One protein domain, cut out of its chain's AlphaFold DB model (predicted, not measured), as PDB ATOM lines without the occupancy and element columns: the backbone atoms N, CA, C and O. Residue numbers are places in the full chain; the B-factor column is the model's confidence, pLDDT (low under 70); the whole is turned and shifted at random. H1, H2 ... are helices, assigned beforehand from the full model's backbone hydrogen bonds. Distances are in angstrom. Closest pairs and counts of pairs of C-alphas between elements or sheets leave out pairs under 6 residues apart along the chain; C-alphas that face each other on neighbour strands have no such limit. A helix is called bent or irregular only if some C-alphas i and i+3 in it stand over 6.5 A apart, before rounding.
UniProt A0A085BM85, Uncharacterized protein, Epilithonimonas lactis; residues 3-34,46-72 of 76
ATOM      1  N   ASN A   3     153.854 134.491 148.408       60.31
ATOM      2  CA  ASN A   3     154.539 134.474 149.700       60.31
ATOM      3  C   ASN A   3     155.257 133.130 149.935       60.31
ATOM      4  O   ASN A   3     156.279 133.084 150.608       60.31
ATOM      5  N   SER A   4     154.727 132.050 149.345       65.81
ATOM      6  CA  SER A   4     155.210 130.671 149.520       65.81
ATOM      7  C   SER A   4     156.608 130.446 148.924       65.81
ATOM      8  O   SER A   4     157.435 129.720 149.472       65.81
ATOM      9  N   THR A   5     156.927 131.123 147.820       73.56
ATOM     10  CA  THR A   5     158.248 131.031 147.184       73.56
ATOM     11  C   THR A   5     159.326 131.785 147.962       73.56
ATOM     12  O   THR A   5     160.456 131.309 148.045       73.56
ATOM     13  N   ILE A   6     158.991 132.923 148.579       81.00
ATOM     14  CA  ILE A   6     159.919 133.688 149.430       81.00
ATOM     15  C   ILE A   6     160.201 132.936 150.733       81.00
ATOM     16  O   ILE A   6     161.361 132.814 151.125       81.00
ATOM     17  N   THR A   7     159.175 132.370 151.375       83.44
ATOM     18  CA  THR A   7     159.361 131.592 152.607       83.44
ATOM     19  C   THR A   7     160.170 130.319 152.364       83.44
ATOM     20  O   THR A   7     161.028 129.995 153.181       83.44
ATOM     21  N   ASN A   8     159.986 129.632 151.233       85.75
ATOM     22  CA  ASN A   8     160.818 128.475 150.882       85.75
ATOM     23  C   ASN A   8     162.286 128.846 150.628       85.75
ATOM     24  O   ASN A   8     163.177 128.131 151.082       85.75
ATOM     25  N   ARG A   9     162.561 129.977 149.967       85.25
ATOM     26  CA  ARG A   9     163.940 130.460 149.765       85.25
ATOM     27  C   ARG A   9     164.608 130.866 151.078       85.25
ATOM     28  O   ARG A   9     165.767 130.527 151.295       85.25
ATOM     29  N   ALA A  10     163.871 131.530 151.966       87.69
ATOM     30  CA  ALA A  10     164.364 131.897 153.290       87.69
ATOM     31  C   ALA A  10     164.680 130.661 154.146       87.69
ATOM     32  O   ALA A  10     165.729 130.617 154.778       87.69
ATOM     33  N   LYS A  11     163.820 129.633 154.119       87.69
ATOM     34  CA  LYS A  11     164.065 128.354 154.805       87.69
ATOM     35  C   LYS A  11     165.319 127.655 154.288       87.69
ATOM     36  O   LYS A  11     166.116 127.192 155.095       87.69
ATOM     37  N   LEU A  12     165.505 127.612 152.968       90.62
ATOM     38  CA  LEU A  12     166.692 127.010 152.363       90.62
ATOM     39  C   LEU A  12     167.966 127.747 152.797       90.62
ATOM     40  O   LEU A  12     168.921 127.110 153.222       90.62
ATOM     41  N   PHE A  13     167.945 129.083 152.777       92.19
ATOM     42  CA  PHE A  13     169.059 129.902 153.255       92.19
ATOM     43  C   PHE A  13     169.373 129.657 154.737       92.19
ATOM     44  O   PHE A  13     170.528 129.448 155.091       92.19
ATOM     45  N   LEU A  14     168.351 129.634 155.598       92.88
ATOM     46  CA  LEU A  14     168.507 129.367 157.031       92.88
ATOM     47  C   LEU A  14     169.113 127.985 157.285       92.88
ATOM     48  O   LEU A  14     169.988 127.844 158.135       92.88
ATOM     49  N   PHE A  15     168.687 126.981 156.518       94.81
ATOM     50  CA  PHE A  15     169.221 125.629 156.611       94.81
ATOM     51  C   PHE A  15     170.683 125.564 156.150       94.81
ATOM     52  O   PHE A  15     171.515 124.979 156.837       94.81
ATOM     53  N   SER A  16     171.024 126.215 155.033       91.44
ATOM     54  CA  SER A  16     172.406 126.314 154.549       91.44
ATOM     55  C   SER A  16     173.313 127.055 155.533       91.44
ATOM     56  O   SER A  16     174.434 126.617 155.780       91.44
ATOM     57  N   PHE A  17     172.825 128.143 156.132       92.31
ATOM     58  CA  PHE A  17     173.548 128.883 157.163       92.31
ATOM     59  C   PHE A  17     173.794 128.018 158.402       92.31
ATOM     60  O   PHE A  17     174.921 127.940 158.887       92.31
ATOM     61  N   LEU A  18     172.763 127.315 158.880       93.75
ATOM     62  CA  LEU A  18     172.874 126.445 160.047       93.75
ATOM     63  C   LEU A  18     173.823 125.267 159.794       93.75
ATOM     64  O   LEU A  18     174.605 124.920 160.676       93.75
ATOM     65  N   ALA A  19     173.799 124.681 158.593       92.31
ATOM     66  CA  ALA A  19     174.715 123.613 158.199       92.31
ATOM     67  C   ALA A  19     176.181 124.084 158.188       92.31
ATOM     68  O   ALA A  19     177.041 123.421 158.766       92.31
ATOM     69  N   LEU A  20     176.458 125.254 157.602       91.25
ATOM     70  CA  LEU A  20     177.793 125.865 157.611       91.25
ATOM     71  C   LEU A  20     178.274 126.170 159.033       91.25
ATOM     72  O   LEU A  20     179.402 125.833 159.392       91.25
ATOM     73  N   PHE A  21     177.409 126.761 159.857       89.94
ATOM     74  CA  PHE A  21     177.743 127.091 161.239       89.94
ATOM     75  C   PHE A  21     178.001 125.835 162.084       89.94
ATOM     76  O   PHE A  21     178.968 125.782 162.843       89.94
ATOM     77  N   SER A  22     177.192 124.791 161.900       89.94
ATOM     78  CA  SER A  22     177.360 123.512 162.600       89.94
ATOM     79  C   SER A  22     178.660 122.817 162.202       89.94
ATOM     80  O   SER A  22     179.351 122.288 163.066       89.94
ATOM     81  N   SER A  23     179.048 122.875 160.924       86.69
ATOM     82  CA  SER A  23     180.332 122.333 160.462       86.69
ATOM     83  C   SER A  23     181.523 122.996 161.161       86.69
ATOM     84  O   SER A  23     182.467 122.304 161.543       86.69
ATOM     85  N   ALA A  24     181.486 124.319 161.349       82.19
ATOM     86  CA  ALA A  24     182.542 125.043 162.056       82.19
ATOM     87  C   ALA A  24     182.589 124.680 163.551       82.19
ATOM     88  O   ALA A  24     183.671 124.498 164.107       82.19
ATOM     89  N   LEU A  25     181.425 124.518 164.191       83.75
ATOM     90  CA  LEU A  25     181.337 124.079 165.587       83.75
ATOM     91  C   LEU A  25     181.878 122.658 165.786       83.75
ATOM     92  O   LEU A  25     182.628 122.431 166.733       83.75
ATOM     93  N   THR A  26     181.549 121.716 164.899       84.25
ATOM     94  CA  THR A  26     182.072 120.342 164.970       84.25
ATOM     95  C   THR A  26     183.594 120.319 164.833       84.25
ATOM     96  O   THR A  26     184.261 119.638 165.604       84.25
ATOM     97  N   TYR A  27     184.159 121.116 163.920       80.56
ATOM     98  CA  TYR A  27     185.613 121.229 163.765       80.56
ATOM     99  C   TYR A  27     186.301 121.772 165.031       80.56
ATOM    100  O   TYR A  27     187.369 121.300 165.415       80.56
ATOM    101  N   ALA A  28     185.667 122.719 165.729       72.88
ATOM    102  CA  ALA A  28     186.172 123.219 167.007       72.88
ATOM    103  C   ALA A  28     186.111 122.158 168.125       72.88
ATOM    104  O   ALA A  28     186.994 122.114 168.979       72.88
ATOM    105  N   GLN A  29     185.094 121.290 168.118       68.88
ATOM    106  CA  GLN A  29     184.932 120.225 169.115       68.88
ATOM    107  C   GLN A  29     185.846 119.020 168.884       68.88
ATOM    108  O   GLN A  29     186.219 118.358 169.851       68.88
ATOM    109  N   ASP A  30     186.282 118.749 167.656       65.44
ATOM    110  CA  ASP A  30     187.250 117.667 167.398       65.44
ATOM    111  C   ASP A  30     188.618 117.942 168.070       65.44
ATOM    112  O   ASP A  30     189.434 117.053 168.296       65.44
ATOM    113  N   SER A  31     188.841 119.188 168.507       59.03
ATOM    114  CA  SER A  31     190.000 119.601 169.305       59.03
ATOM    115  C   SER A  31     189.850 119.361 170.818       59.03
ATOM    116  O   SER A  31     190.714 119.799 171.576       59.03
ATOM    117  N   THR A  32     188.816 118.643 171.286       54.50
ATOM    118  CA  THR A  32     188.599 118.308 172.718       54.50
ATOM    119  C   THR A  32     189.573 117.232 173.241       54.50
ATOM    120  O   THR A  32     189.275 116.476 174.164       54.50
ATOM    121  N   VAL A  33     190.785 117.165 172.688       58.16
ATOM    122  CA  VAL A  33     191.927 116.594 173.402       58.16
ATOM    123  C   VAL A  33     192.267 117.599 174.494       58.16
ATOM    124  O   VAL A  33     192.557 118.753 174.192       58.16
ATOM    125  N   VAL A  34     192.197 117.183 175.760       60.41
ATOM    126  CA  VAL A  34     192.562 117.997 176.928       60.41
ATOM    127  C   VAL A  34     193.980 118.552 176.725       60.41
ATOM    128  O   VAL A  34     194.972 117.892 177.026       60.41
ATOM    129  N   TRP A  46     197.930 134.160 167.314       79.94
ATOM    130  CA  TRP A  46     196.693 134.932 167.488       79.94
ATOM    131  C   TRP A  46     195.440 134.059 167.676       79.94
ATOM    132  O   TRP A  46     194.500 134.473 168.350       79.94
ATOM    133  N   GLN A  47     195.439 132.831 167.147       81.44
ATOM    134  CA  GLN A  47     194.353 131.857 167.301       81.44
ATOM    135  C   GLN A  47     194.219 131.347 168.742       81.44
ATOM    136  O   GLN A  47     193.141 130.907 169.138       81.44
ATOM    137  N   THR A  48     195.292 131.396 169.534       79.38
ATOM    138  CA  THR A  48     195.300 130.879 170.912       79.38
ATOM    139  C   THR A  48     194.889 131.922 171.948       79.38
ATOM    140  O   THR A  48     194.438 131.557 173.032       79.38
ATOM    141  N   ASN A  49     194.982 133.215 171.622       84.19
ATOM    142  CA  ASN A  49     194.626 134.282 172.549       84.19
ATOM    143  C   ASN A  49     193.143 134.695 172.372       84.19
ATOM    144  O   ASN A  49     192.771 135.228 171.322       84.19
ATOM    145  N   PRO A  50     192.284 134.506 173.401       80.75
ATOM    146  CA  PRO A  50     190.841 134.771 173.330       80.75
ATOM    147  C   PRO A  50     190.496 136.230 172.991       80.75
ATOM    148  O   PRO A  50     189.432 136.501 172.436       80.75
ATOM    149  N   THR A  51     191.401 137.173 173.264       88.12
ATOM    150  CA  THR A  51     191.214 138.602 172.976       88.12
ATOM    151  C   THR A  51     191.010 138.864 171.483       88.12
ATOM    152  O   THR A  51     190.134 139.648 171.111       88.12
ATOM    153  N   TYR A  52     191.755 138.176 170.609       88.62
ATOM    154  CA  TYR A  52     191.636 138.373 169.159       88.62
ATOM    155  C   TYR A  52     190.292 137.886 168.612       88.62
ATOM    156  O   TYR A  52     189.743 138.502 167.700       88.62
ATOM    157  N   TRP A  53     189.710 136.842 169.206       88.50
ATOM    158  CA  TRP A  53     188.380 136.349 168.842       88.50
ATOM    159  C   TRP A  53     187.280 137.359 169.176       88.50
ATOM    160  O   TRP A  53     186.372 137.574 168.373       88.50
ATOM    161  N   ILE A  54     187.389 138.028 170.328       90.25
ATOM    162  CA  ILE A  54     186.455 139.086 170.738       90.25
ATOM    163  C   ILE A  54     186.535 140.262 169.760       90.25
ATOM    164  O   ILE A  54     185.506 140.715 169.256       90.25
ATOM    165  N   ILE A  55     187.750 140.721 169.438       92.62
ATOM    166  CA  ILE A  55     187.969 141.815 168.480       92.62
ATOM    167  C   ILE A  55     187.407 141.443 167.101       92.62
ATOM    168  O   ILE A  55     186.661 142.225 166.511       92.62
ATOM    169  N   GLY A  56     187.696 140.232 166.611       91.56
ATOM    170  CA  GLY A  56     187.170 139.732 165.339       91.56
ATOM    171  C   GLY A  56     185.638 139.693 165.301       91.56
ATOM    172  O   GLY A  56     185.036 140.125 164.317       91.56
ATOM    173  N   GLY A  57     184.999 139.256 166.390       93.50
ATOM    174  CA  GLY A  57     183.540 139.251 166.524       93.50
ATOM    175  C   GLY A  57     182.928 140.652 166.454       93.50
ATOM    176  O   GLY A  57     181.954 140.863 165.729       93.50
ATOM    177  N   VAL A  58     183.523 141.632 167.142       96.31
ATOM    178  CA  VAL A  58     183.060 143.031 167.106       96.31
ATOM    179  C   VAL A  58     183.171 143.610 165.695       96.31
ATOM    180  O   VAL A  58     182.209 144.198 165.199       96.31
ATOM    181  N   VAL A  59     184.302 143.402 165.014       96.69
ATOM    182  CA  VAL A  59     184.507 143.871 163.632       96.69
ATOM    183  C   VAL A  59     183.472 143.262 162.683       96.69
ATOM    184  O   VAL A  59     182.880 143.982 161.875       96.69
ATOM    185  N   LEU A  60     183.192 141.962 162.806       93.75
ATOM    186  CA  LEU A  60     182.189 141.291 161.981       93.75
ATOM    187  C   LEU A  60     180.787 141.886 162.180       93.75
ATOM    188  O   LEU A  60     180.089 142.144 161.199       93.75
ATOM    189  N   ILE A  61     180.384 142.149 163.427       92.62
ATOM    190  CA  ILE A  61     179.090 142.777 163.737       92.62
ATOM    191  C   ILE A  61     178.984 144.157 163.079       92.62
ATOM    192  O   ILE A  61     177.948 144.473 162.496       92.62
ATOM    193  N   VAL A  62     180.051 144.961 163.119       95.94
ATOM    194  CA  VAL A  62     180.084 146.278 162.462       95.94
ATOM    195  C   VAL A  62     179.887 146.144 160.949       95.94
ATOM    196  O   VAL A  62     179.072 146.868 160.379       95.94
ATOM    197  N   ILE A  63     180.563 145.193 160.299       94.62
ATOM    198  CA  ILE A  63     180.401 144.939 158.857       94.62
ATOM    199  C   ILE A  63     178.955 144.548 158.539       94.62
ATOM    200  O   ILE A  63     178.343 145.124 157.637       94.62
ATOM    201  N   VAL A  64     178.385 143.608 159.297       92.06
ATOM    202  CA  VAL A  64     176.991 143.176 159.124       92.06
ATOM    203  C   VAL A  64     176.034 144.352 159.300       92.06
ATOM    204  O   VAL A  64     175.121 144.517 158.491       92.06
ATOM    205  N   ALA A  65     176.258 145.204 160.303       91.88
ATOM    206  CA  ALA A  65     175.444 146.389 160.538       91.88
ATOM    207  C   ALA A  65     175.506 147.360 159.349       91.88
ATOM    208  O   ALA A  65     174.462 147.805 158.874       91.88
ATOM    209  N   ILE A  66     176.699 147.648 158.820       93.44
ATOM    210  CA  ILE A  66     176.875 148.526 157.653       93.44
ATOM    211  C   ILE A  66     176.137 147.961 156.433       93.44
ATOM    212  O   ILE A  66     175.363 148.675 155.794       93.44
ATOM    213  N   VAL A  67     176.331 146.675 156.128       89.19
ATOM    214  CA  VAL A  67     175.691 146.016 154.978       89.19
ATOM    215  C   VAL A  67     174.167 146.007 155.127       89.19
ATOM    216  O   VAL A  67     173.456 146.348 154.181       89.19
ATOM    217  N   ALA A  68     173.654 145.686 156.315       85.69
ATOM    218  CA  ALA A  68     172.220 145.669 156.592       85.69
ATOM    219  C   ALA A  68     171.585 147.069 156.512       85.69
ATOM    220  O   ALA A  68     170.466 147.214 156.018       85.69
ATOM    221  N   MET A  69     172.293 148.109 156.964       82.31
ATOM    222  CA  MET A  69     171.818 149.495 156.901       82.31
ATOM    223  C   MET A  69     171.858 150.072 155.479       82.31
ATOM    224  O   MET A  69     170.957 150.826 155.110       82.31
ATOM    225  N   SER A  70     172.842 149.684 154.660       72.19
ATOM    226  CA  SER A  70     173.015 150.167 153.277       72.19
ATOM    227  C   SER A  70     171.830 149.825 152.353       72.19
ATOM    228  O   SER A  70     171.544 150.543 151.399       72.19
ATOM    229  N   GLY A  71     171.062 148.775 152.669       64.44
ATOM    230  CA  GLY A  71     169.870 148.385 151.906       64.44
ATOM    231  C   GLY A  71     168.622 149.254 152.132       64.44
ATOM    232  O   GLY A  71     167.636 149.095 151.408       64.44
ATOM    233  N   ARG A  72     168.613 150.169 153.114       62.03
ATOM    234  CA  ARG A  72     167.430 150.989 153.428       62.03
ATOM    235  C   ARG A  72     167.393 152.271 152.587       62.03
ATOM    236  O   ARG A  72     167.591 153.366 153.104       62.03
TER     237      ARG A  72
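What this domain is: This is residues 3 to 34 and 46 to 72 of the 76 residues of an uncharacterized protein of Epilithonimonas lactis (UniProt A0A085BM85). Two long, separate helices, H1 and then H2, lie roughly side by side and run opposite ways, with an open gap between them. The printed part has 59 residues with two named helices and no named strand, and its class is all helix. It is extended, with a radius of gyration of the C-alphas of 16.3 A, and flat, spanning 49 by 27 by 9 A.

Where its parts are: H1, residues 3 to 29, is 38.8 A long and begins at C-alpha 3 (154.539, 134.474, 149.700). H2, residues 50 to 70, is 30.9 A long and ends at C-alpha 70 (173.015, 150.167, 153.277).

How they stand to each other: H1 and H2 are apart, with no C-alpha of the one within 8 A of the other. Residues 3 to 34 and residues 46 to 72 stand free. Neither helix is bent. In H1 and H2 every O i to N i+4 pair is within hydrogen-bond range.

The domain as a whole: The C-alphas farthest apart, of Asn 3 and Val 34, are 49.6 A apart. Residues 35 to 45 are not printed, and C-alphas 34 and 46 are 19.8 A apart across this cut. Mean pLDDT of the printed part is 83.4; residues 3 to 4, 29 to 34 and 71 to 72 are under 70.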